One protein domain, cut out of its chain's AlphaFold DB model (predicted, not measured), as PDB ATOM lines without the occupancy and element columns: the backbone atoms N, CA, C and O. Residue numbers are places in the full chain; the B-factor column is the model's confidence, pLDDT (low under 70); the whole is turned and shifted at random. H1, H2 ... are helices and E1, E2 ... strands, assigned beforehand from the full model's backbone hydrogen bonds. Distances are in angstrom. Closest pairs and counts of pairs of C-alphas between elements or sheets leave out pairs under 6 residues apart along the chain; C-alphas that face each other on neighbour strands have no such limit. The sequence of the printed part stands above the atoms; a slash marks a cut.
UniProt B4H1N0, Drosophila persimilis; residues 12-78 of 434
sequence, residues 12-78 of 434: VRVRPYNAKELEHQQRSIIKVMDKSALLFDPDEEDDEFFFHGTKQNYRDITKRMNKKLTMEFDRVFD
ATOM      1  N   VAL A  12     -22.638 -26.671  11.034       95.38
ATOM      2  CA  VAL A  12     -23.984 -26.917  10.499       95.38
ATOM      3  C   VAL A  12     -24.314 -25.863   9.452       95.38
ATOM      4  O   VAL A  12     -24.083 -24.683   9.680       95.38
ATOM      5  N   ARG A  13     -24.871 -26.275   8.308       95.25
ATOM      6  CA  ARG A  13     -25.349 -25.361   7.264       95.25
ATOM      7  C   ARG A  13     -26.836 -25.547   7.022       95.25
ATOM      8  O   ARG A  13     -27.272 -26.646   6.671       95.25
ATOM      9  N   VAL A  14     -27.581 -24.456   7.132       94.69
ATOM     10  CA  VAL A  14     -28.973 -24.365   6.701       94.69
ATOM     11  C   VAL A  14     -28.986 -24.006   5.217       94.69
ATOM     12  O   VAL A  14     -28.306 -23.081   4.783       94.69
ATOM     13  N   ARG A  15     -29.707 -24.783   4.405       93.62
ATOM     14  CA  ARG A  15     -29.861 -24.492   2.974       93.62
ATOM     15  C   ARG A  15     -31.092 -23.612   2.732       93.62
ATOM     16  O   ARG A  15     -32.071 -23.771   3.462       93.62
ATOM     17  N   PRO A  16     -31.105 -22.791   1.668       92.12
ATOM     18  CA  PRO A  16     -32.339 -22.182   1.190       92.12
ATOM     19  C   PRO A  16     -33.378 -23.240   0.804       92.12
ATOM     20  O   PRO A  16     -33.052 -24.390   0.464       92.12
ATOM     21  N   TYR A  17     -34.638 -22.819   0.807       91.25
ATOM     22  CA  TYR A  17     -35.735 -23.586   0.234       91.25
ATOM     23  C   TYR A  17     -35.555 -23.794  -1.265       91.25
ATOM     24  O   TYR A  17     -35.083 -22.914  -1.985       91.25
ATOM     25  N   ASN A  18     -35.950 -24.971  -1.739       92.12
ATOM     26  CA  ASN A  18     -36.058 -25.217  -3.170       92.12
ATOM     27  C   ASN A  18     -37.403 -24.684  -3.708       92.12
ATOM     28  O   ASN A  18     -38.327 -24.400  -2.948       92.12
ATOM     29  N   ALA A  19     -37.532 -24.579  -5.033       91.81
ATOM     30  CA  ALA A  19     -38.723 -24.010  -5.672       91.81
ATOM     31  C   ALA A  19     -40.036 -24.719  -5.284       91.81
ATOM     32  O   ALA A  19     -41.055 -24.062  -5.096       91.81
ATOM     33  N   LYS A  20     -40.007 -26.046  -5.108       93.00
ATOM     34  CA  LYS A  20     -41.193 -26.824  -4.718       93.00
ATOM     35  C   LYS A  20     -41.599 -26.529  -3.279       93.00
ATOM     36  O   LYS A  20     -42.778 -26.396  -2.993       93.00
ATOM     37  N   GLU A  21     -40.636 -26.427  -2.373       91.12
ATOM     38  CA  GLU A  21     -40.898 -26.124  -0.962       91.12
ATOM     39  C   GLU A  21     -41.481 -24.719  -0.788       91.12
ATOM     40  O   GLU A  21     -42.352 -24.517   0.055       91.12
ATOM     41  N   LEU A  22     -41.047 -23.775  -1.626       89.69
ATOM     42  CA  LEU A  22     -41.590 -22.421  -1.659       89.69
ATOM     43  C   LEU A  22     -43.029 -22.396  -2.204       89.69
ATOM     44  O   LEU A  22     -43.890 -21.738  -1.627       89.69
ATOM     45  N   GLU A  23     -43.303 -23.153  -3.274       91.00
ATOM     46  CA  GLU A  23     -44.642 -23.296  -3.870       91.00
ATOM     47  C   GLU A  23     -45.654 -23.892  -2.882       91.00
ATOM     48  O   GLU A  23     -46.794 -23.444  -2.807       91.00
ATOM     49  N   HIS A  24     -45.218 -24.861  -2.074       89.69
ATOM     50  CA  HIS A  24     -46.050 -25.488  -1.047       89.69
ATOM     51  C   HIS A  24     -46.060 -24.711   0.281       89.69
ATOM     52  O   HIS A  24     -46.589 -25.226   1.265       89.69
ATOM     53  N   GLN A  25     -45.461 -23.510   0.326       83.44
ATOM     54  CA  GLN A  25     -45.351 -22.662   1.521       83.44
ATOM     55  C   GLN A  25     -44.912 -23.451   2.762       83.44
ATOM     56  O   GLN A  25     -45.498 -23.358   3.843       83.44
ATOM     57  N   GLN A  26     -43.888 -24.291   2.598       84.56
ATOM     58  CA  GLN A  26     -43.457 -25.171   3.670       84.56
ATOM     59  C   GLN A  26     -42.853 -24.362   4.825       84.56
ATOM     60  O   GLN A  26     -41.905 -23.602   4.644       84.56
ATOM     61  N   ARG A  27     -43.377 -24.574   6.037       84.56
ATOM     62  CA  ARG A  27     -42.901 -23.921   7.264       84.56
ATOM     63  C   ARG A  27     -41.418 -24.209   7.535       84.56
ATOM     64  O   ARG A  27     -40.959 -25.346   7.376       84.56
ATOM     65  N   SER A  28     -40.690 -23.203   8.034       86.44
ATOM     66  CA  SER A  28     -39.333 -23.398   8.560       86.44
ATOM     67  C   SER A  28     -39.348 -23.889   9.990       86.44
ATOM     68  O   SER A  28     -39.823 -23.214  10.899       86.44
ATOM     69  N   ILE A  29     -38.784 -25.080  10.176       90.94
ATOM     70  CA  ILE A  29     -38.544 -25.686  11.488       90.94
ATOM     71  C   ILE A  29     -37.121 -25.413  11.992       90.94
ATOM     72  O   ILE A  29     -36.700 -26.004  12.981       90.94
ATOM     73  N   ILE A  30     -36.349 -24.566  11.306       92.69
ATOM     74  CA  ILE A  30     -35.003 -24.166  11.720       92.69
ATOM     75  C   ILE A  30     -34.928 -22.643  11.680       92.69
ATOM     76  O   ILE A  30     -35.223 -22.026  10.657       92.69
ATOM     77  N   LYS A  31     -34.503 -22.042  12.787       91.62
ATOM     78  CA  LYS A  31     -34.214 -20.613  12.882       91.62
ATOM     79  C   LYS A  31     -32.781 -20.441  13.363       91.62
ATOM     80  O   LYS A  31     -32.465 -20.829  14.483       91.62
ATOM     81  N   VAL A  32     -31.906 -19.902  12.520       93.38
ATOM     82  CA  VAL A  32     -30.542 -19.558  12.941       93.38
ATOM     83  C   VAL A  32     -30.631 -18.382  13.906       93.38
ATOM     84  O   VAL A  32     -31.359 -17.423  13.648       93.38
ATOM     85  N   MET A  33     -29.962 -18.493  15.052       93.31
ATOM     86  CA  MET A  33     -29.979 -17.444  16.071       93.31
ATOM     87  C   MET A  33     -28.726 -16.591  15.992       93.31
ATOM     88  O   MET A  33     -28.819 -15.366  15.957       93.31
ATOM     89  N   ASP A  34     -27.571 -17.240  15.903       92.94
ATOM     90  CA  ASP A  34     -26.288 -16.590  15.683       92.94
ATOM     91  C   ASP A  34     -25.308 -17.547  14.974       92.94
ATOM     92  O   ASP A  34     -25.692 -18.585  14.435       92.94
ATOM     93  N   LYS A  35     -24.016 -17.192  14.955       93.38
ATOM     94  CA  LYS A  35     -22.953 -17.988  14.316       93.38
ATOM     95  C   LYS A  35     -22.662 -19.315  15.022       93.38
ATOM     96  O   LYS A  35     -21.920 -20.118  14.468       93.38
ATOM     97  N   SER A  36     -23.193 -19.554  16.211       94.00
ATOM     98  CA  SER A  36     -22.931 -20.740  17.035       94.00
ATOM     99  C   SER A  36     -24.200 -21.484  17.430       94.00
ATOM    100  O   SER A  36     -24.110 -22.618  17.881       94.00
ATOM    101  N   ALA A  37     -25.382 -20.904  17.247       94.31
ATOM    102  CA  ALA A  37     -26.628 -21.463  17.734       94.31
ATOM    103  C   ALA A  37     -27.734 -21.430  16.678       94.31
ATOM    104  O   ALA A  37     -27.942 -20.445  15.961       94.31
ATOM    105  N   LEU A  38     -28.505 -22.514  16.638       95.88
ATOM    106  CA  LEU A  38     -29.764 -22.592  15.905       95.88
ATOM    107  C   LEU A  38     -30.881 -23.083  16.819       95.88
ATOM    108  O   LEU A  38     -30.658 -23.853  17.750       95.88
ATOM    109  N   LEU A  39     -32.097 -22.655  16.521       94.25
ATOM    110  CA  LEU A  39     -33.320 -23.078  17.175       94.25
ATOM    111  C   LEU A  39     -34.062 -24.057  16.264       94.25
ATOM    112  O   LEU A  39     -34.436 -23.726  15.136       94.25
ATOM    113  N   PHE A  40     -34.274 -25.268  16.766       94.19
ATOM    114  CA  PHE A  40     -35.049 -26.308  16.111       94.19
ATOM    115  C   PHE A  40     -36.502 -26.272  16.586       94.19
ATOM    116  O   PHE A  40     -36.771 -26.268  17.788       94.19
ATOM    117  N   ASP A  41     -37.422 -26.323  15.627       90.19
ATOM    118  CA  ASP A  41     -38.869 -26.306  15.821       90.19
ATOM    119  C   ASP A  41     -39.318 -25.091  16.661       90.19
ATOM    120  O   ASP A  41     -39.751 -25.264  17.807       90.19
ATOM    121  N   PRO A  42     -39.128 -23.855  16.141       87.81
ATOM    122  CA  PRO A  42     -39.533 -22.621  16.818       87.81
ATOM    123  C   PRO A  42     -41.053 -22.575  17.015       87.81
ATOM    124  O   PRO A  42     -41.773 -23.465  16.578       87.81
ATOM    125  N   ASP A  43     -41.576 -21.538  17.660       81.31
ATOM    126  CA  ASP A  43     -43.026 -21.346  17.676       81.31
ATOM    127  C   ASP A  43     -43.578 -20.985  16.299       81.31
ATOM    128  O   ASP A  43     -42.883 -20.381  15.483       81.31
ATOM    129  N   GLU A  44     -44.819 -21.395  16.029       70.69
ATOM    130  CA  GLU A  44     -45.614 -20.730  14.995       70.69
ATOM    131  C   GLU A  44     -45.913 -19.338  15.550       70.69
ATOM    132  O   GLU A  44     -46.260 -19.209  16.725       70.69
ATOM    133  N   GLU A  45     -45.706 -18.291  14.751       60.41
ATOM    134  CA  GLU A  45     -46.321 -17.002  15.048       60.41
ATOM    135  C   GLU A  45     -47.825 -17.246  14.922       60.41
ATOM    136  O   GLU A  45     -48.371 -17.247  13.823       60.41
ATOM    137  N   ASP A  46     -48.460 -17.625  16.033       56.78
ATOM    138  CA  ASP A  46     -49.902 -17.796  16.093       56.78
ATOM    139  C   ASP A  46     -50.508 -16.461  15.653       56.78
ATOM    140  O   ASP A  46     -50.285 -15.446  16.320       56.78
ATOM    141  N   ASP A  47     -51.246 -16.450  14.536       54.91
ATOM    142  CA  ASP A  47     -52.066 -15.304  14.147       54.91
ATOM    143  C   ASP A  47     -52.877 -14.899  15.381       54.91
ATOM    144  O   ASP A  47     -53.714 -15.666  15.870       54.91
ATOM    145  N   GLU A  48     -52.575 -13.728  15.949       63.34
ATOM    146  CA  GLU A  48     -53.188 -13.290  17.196       63.34
ATOM    147  C   GLU A  48     -54.687 -13.081  16.960       63.34
ATOM    148  O   GLU A  48     -55.137 -12.044  16.474       63.34
ATOM    149  N   PHE A  49     -55.483 -14.100  17.278       59.91
ATOM    150  CA  PHE A  49     -56.922 -14.054  17.093       59.91
ATOM    151  C   PHE A  49     -57.553 -13.258  18.238       59.91
ATOM    152  O   PHE A  49     -57.633 -13.705  19.387       59.91
ATOM    153  N   PHE A  50     -58.012 -12.050  17.925       68.00
ATOM    154  CA  PHE A  50     -58.790 -11.224  18.840       68.00
ATOM    155  C   PHE A  50     -60.281 -11.451  18.588       68.00
ATOM    156  O   PHE A  50     -60.798 -11.138  17.517       68.00
ATOM    157  N   PHE A  51     -61.001 -11.930  19.601       64.94
ATOM    158  CA  PHE A  51     -62.463 -11.953  19.580       64.94
ATOM    159  C   PHE A  51     -62.975 -10.907  20.568       64.94
ATOM    160  O   PHE A  51     -62.674 -10.972  21.758       64.94
ATOM    161  N   HIS A  52     -63.717  -9.918  20.060       67.81
ATOM    162  CA  HIS A  52     -64.298  -8.825  20.857       67.81
ATOM    163  C   HIS A  52     -63.245  -8.044  21.672       67.81
ATOM    164  O   HIS A  52     -63.424  -7.770  22.855       67.81
ATOM    165  N   GLY A  53     -62.109  -7.713  21.049       69.69
ATOM    166  CA  GLY A  53     -61.058  -6.896  21.669       69.69
ATOM    167  C   GLY A  53     -60.203  -7.609  22.723       69.69
ATOM    168  O   GLY A  53     -59.335  -6.976  23.314       69.69
ATOM    169  N   THR A  54     -60.403  -8.914  22.947       68.38
ATOM    170  CA  THR A  54     -59.605  -9.719  23.888       68.38
ATOM    171  C   THR A  54     -58.844 -10.819  23.142       68.38
ATOM    172  O   THR A  54     -59.431 -11.518  22.310       68.38
ATOM    173  N   LYS A  55     -57.544 -10.978  23.434       72.81
ATOM    174  CA  LYS A  55     -56.675 -12.011  22.841       72.81
ATOM    175  C   LYS A  55     -57.175 -13.402  23.246       72.81
ATOM    176  O   LYS A  55     -57.180 -13.734  24.432       72.81
ATOM    177  N   GLN A  56     -57.617 -14.201  22.277       66.19
ATOM    178  CA  GLN A  56     -58.098 -15.563  22.503       66.19
ATOM    179  C   GLN A  56     -56.959 -16.555  22.265       66.19
ATOM    180  O   GLN A  56     -56.519 -16.750  21.137       66.19
ATOM    181  N   ASN A  57     -56.500 -17.224  23.322       59.22
ATOM    182  CA  ASN A  57     -55.506 -18.294  23.209       59.22
ATOM    183  C   ASN A  57     -56.210 -19.626  22.896       59.22
ATOM    184  O   ASN A  57     -56.488 -20.415  23.803       59.22
ATOM    185  N   TYR A  58     -56.520 -19.887  21.624       58.88
ATOM    186  CA  TYR A  58     -57.009 -21.203  21.197       58.88
ATOM    187  C   TYR A  58     -55.846 -22.199  21.141       58.88
ATOM    188  O   TYR A  58     -55.086 -22.243  20.179       58.88
ATOM    189  N   ARG A  59     -55.702 -23.030  22.178       58.81
ATOM    190  CA  ARG A  59     -54.768 -24.161  22.146       58.81
ATOM    191  C   ARG A  59     -55.448 -25.358  21.489       58.81
ATOM    192  O   ARG A  59     -56.229 -26.057  22.130       58.81
ATOM    193  N   ASP A  60     -55.137 -25.602  20.222       61.94
ATOM    194  CA  ASP A  60     -55.584 -26.808  19.525       61.94
ATOM    195  C   ASP A  60     -54.847 -28.039  20.083       61.94
ATOM    196  O   ASP A  60     -53.657 -28.245  19.855       61.94
ATOM    197  N   ILE A  61     -55.565 -28.854  20.860       64.31
ATOM    198  CA  ILE A  61     -55.036 -30.032  21.571       64.31
ATOM    199  C   ILE A  61     -54.639 -31.147  20.578       64.31
ATOM    200  O   ILE A  61     -53.928 -32.083  20.948       64.31
ATOM    201  N   THR A  62     -55.066 -31.055  19.312       65.56
ATOM    202  CA  THR A  62     -54.687 -32.007  18.255       65.56
ATOM    203  C   THR A  62     -53.346 -31.672  17.592       65.56
ATOM    204  O   THR A  62     -52.725 -32.553  16.987       65.56
ATOM    205  N   LYS A  63     -52.841 -30.438  17.753       68.94
ATOM    206  CA  LYS A  63     -51.531 -30.024  17.235       68.94
ATOM    207  C   LYS A  63     -50.407 -30.472  18.171       68.94
ATOM    208  O   LYS A  63     -50.465 -30.314  19.391       68.94
ATOM    209  N   ARG A  64     -49.344 -31.044  17.595       71.69
ATOM    210  CA  ARG A  64     -48.137 -31.402  18.353       71.69
ATOM    211  C   ARG A  64     -47.450 -30.126  18.828       71.69
ATOM    212  O   ARG A  64     -47.270 -29.203  18.048       71.69
ATOM    213  N   MET A  65     -47.055 -30.096  20.099       74.50
ATOM    214  CA  MET A  65     -46.296 -28.975  20.652       74.50
ATOM    215  C   MET A  65     -44.935 -28.852  19.962       74.50
ATOM    216  O   MET A  65     -44.232 -29.859  19.821       74.50
ATOM    217  N   ASN A  66     -44.564 -27.622  19.602       81.75
ATOM    218  CA  ASN A  66     -43.240 -27.301  19.078       81.75
ATOM    219  C   ASN A  66     -42.171 -27.600  20.139       81.75
ATOM    220  O   ASN A  66     -42.366 -27.335  21.332       81.75
ATOM    221  N   LYS A  67     -41.038 -28.160  19.713       86.44
ATOM    222  CA  LYS A  67     -39.969 -28.590  20.627       86.44
ATOM    223  C   LYS A  67     -39.092 -27.449  21.134       86.44
ATOM    224  O   LYS A  67     -38.542 -27.599  22.222       86.44
ATOM    225  N   LYS A  68     -38.946 -26.358  20.373       87.31
ATOM    226  CA  LYS A  68     -38.135 -25.172  20.712       87.31
ATOM    227  C   LYS A  68     -36.753 -25.522  21.272       87.31
ATOM    228  O   LYS A  68     -36.365 -25.069  22.348       87.31
ATOM    229  N   LEU A  69     -36.022 -26.379  20.568       92.00
ATOM    230  CA  LEU A  69     -34.723 -26.851  21.030       92.00
ATOM    231  C   LEU A  69     -33.614 -25.947  20.495       92.00
ATOM    232  O   LEU A  69     -33.321 -25.975  19.303       92.00
ATOM    233  N   THR A  70     -32.969 -25.184  21.373       94.38
ATOM    234  CA  THR A  70     -31.727 -24.481  21.033       94.38
ATOM    235  C   THR A  70     -30.574 -25.479  20.990       94.38
ATOM    236  O   THR A  70     -30.394 -26.272  21.915       94.38
ATOM    237  N   MET A  71     -29.809 -25.458  19.905       94.69
ATOM    238  CA  MET A  71     -28.645 -26.308  19.682       94.69
ATOM    239  C   MET A  71     -27.423 -25.439  19.406       94.69
ATOM    240  O   MET A  71     -27.480 -24.563  18.543       94.69
ATOM    241  N   GLU A  72     -26.328 -25.716  20.109       94.69
ATOM    242  CA  GLU A  72     -25.052 -25.009  19.981       94.69
ATOM    243  C   GLU A  72     -24.033 -25.845  19.193       94.69
ATOM    244  O   GLU A  72     -23.960 -27.070  19.330       94.69
ATOM    245  N   PHE A  73     -23.250 -25.171  18.358       94.69
ATOM    246  CA  PHE A  73     -22.248 -25.724  17.455       94.69
ATOM    247  C   PHE A  73     -21.045 -24.781  17.358       94.69
ATOM    248  O   PHE A  73     -21.163 -23.579  17.591       94.69
ATOM    249  N   ASP A  74     -19.897 -25.302  16.915       92.12
ATOM    250  CA  ASP A  74     -18.704 -24.474  16.689       92.12
ATOM    251  C   ASP A  74     -18.923 -23.454  15.566       92.12
ATOM    252  O   ASP A  74     -18.328 -22.374  15.565       92.12
ATOM    253  N   ARG A  75     -19.749 -23.812  14.572       93.38
ATOM    254  CA  ARG A  75     -20.196 -22.880  13.538       93.38
ATOM    255  C   ARG A  75     -21.552 -23.256  12.943       93.38
ATOM    256  O   ARG A  75     -21.749 -24.385  12.502       93.38
ATOM    257  N   VAL A  76     -22.444 -22.281  12.824       95.50
ATOM    258  CA  VAL A  76     -23.706 -22.359  12.083       95.50
ATOM    259  C   VAL A  76     -23.643 -21.402  10.889       95.50
ATOM    260  O   VAL A  76     -23.233 -20.248  11.021       95.50
ATOM    261  N   PHE A  77     -24.009 -21.906   9.714       95.06
ATOM    262  CA  PHE A  77     -24.145 -21.156   8.470       95.06
ATOM    263  C   PHE A  77     -25.625 -21.049   8.118       95.06
ATOM    264  O   PHE A  77     -26.317 -22.069   8.029       95.06
ATOM    265  N   ASP A  78     -26.084 -19.822   7.925       93.75
ATOM    266  CA  ASP A  78     -27.437 -19.498   7.507       93.75
ATOM    267  C   ASP A  78     -27.604 -19.633   5.985       93.75
ATOM    268  O   ASP A  78     -26.664 -19.940   5.245       93.75
TER     269      ASP A  78
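Overview. This is residues 12 to 78 of the 434 residues of a protein of Drosophila persimilis (UniProt B4H1N0). Little regular structure: a small antiparallel sheet, the meander E1-E2-E3, each strand neighbouring the one before, with two long loops reaching away; residues 18 to 24, including H1, stick out in one, residues 50 to 55 and 59 to 64 in the other. The printed 67 residues hold H1, E1, E2, E3, E4 in chain order, mixed class, only 19 residues in named elements. The whole is loose, radius of gyration of the C-alphas 15.5 A, spanning 47 by 29 by 23 A.

Along the chain. Find C-alpha 19 at (-38.723, -24.010, -5.672), where H1, residues 19 to 23, begins, 6.2 A long. Next come E1, 30 to 32, 6.5 A; E2, 37 to 40, 9.8 A; E3, 69 to 72, 9.9 A; and E4, 75 to 77, 6.7 A, ending at C-alpha 77 (-24.145, -21.156, 8.470).

Arrangement. Look at hairpin E1 and E2, antiparallel at 161 degrees: C-alphas 32 and 38 face each other at 4.3 A, and N 31 and O 39 are within hydrogen-bond range, 2.9 A. In hairpin E2 and E3, antiparallel at 155 degrees, C-alphas 39 and 70 face each other at 4.4 A; N 40 and O 69 are within hydrogen-bond range, 2.8 A. E4 pairs with no named strand; its residues 76 to 77 pair, parallel, with 12 to 13. H1, its O i to N i+4 pair within hydrogen-bond range, is not on the sheet, with 0 pairs of C-alphas within 10 A.

Size, cuts and confidence. C-alphas 52 and 74 are farthest apart, 48.4 A. The printed part has no cut; the E2 to E3 link is long, 28 residues. Model pLDDT is under 70 at residues 45 to 54 and 56 to 63.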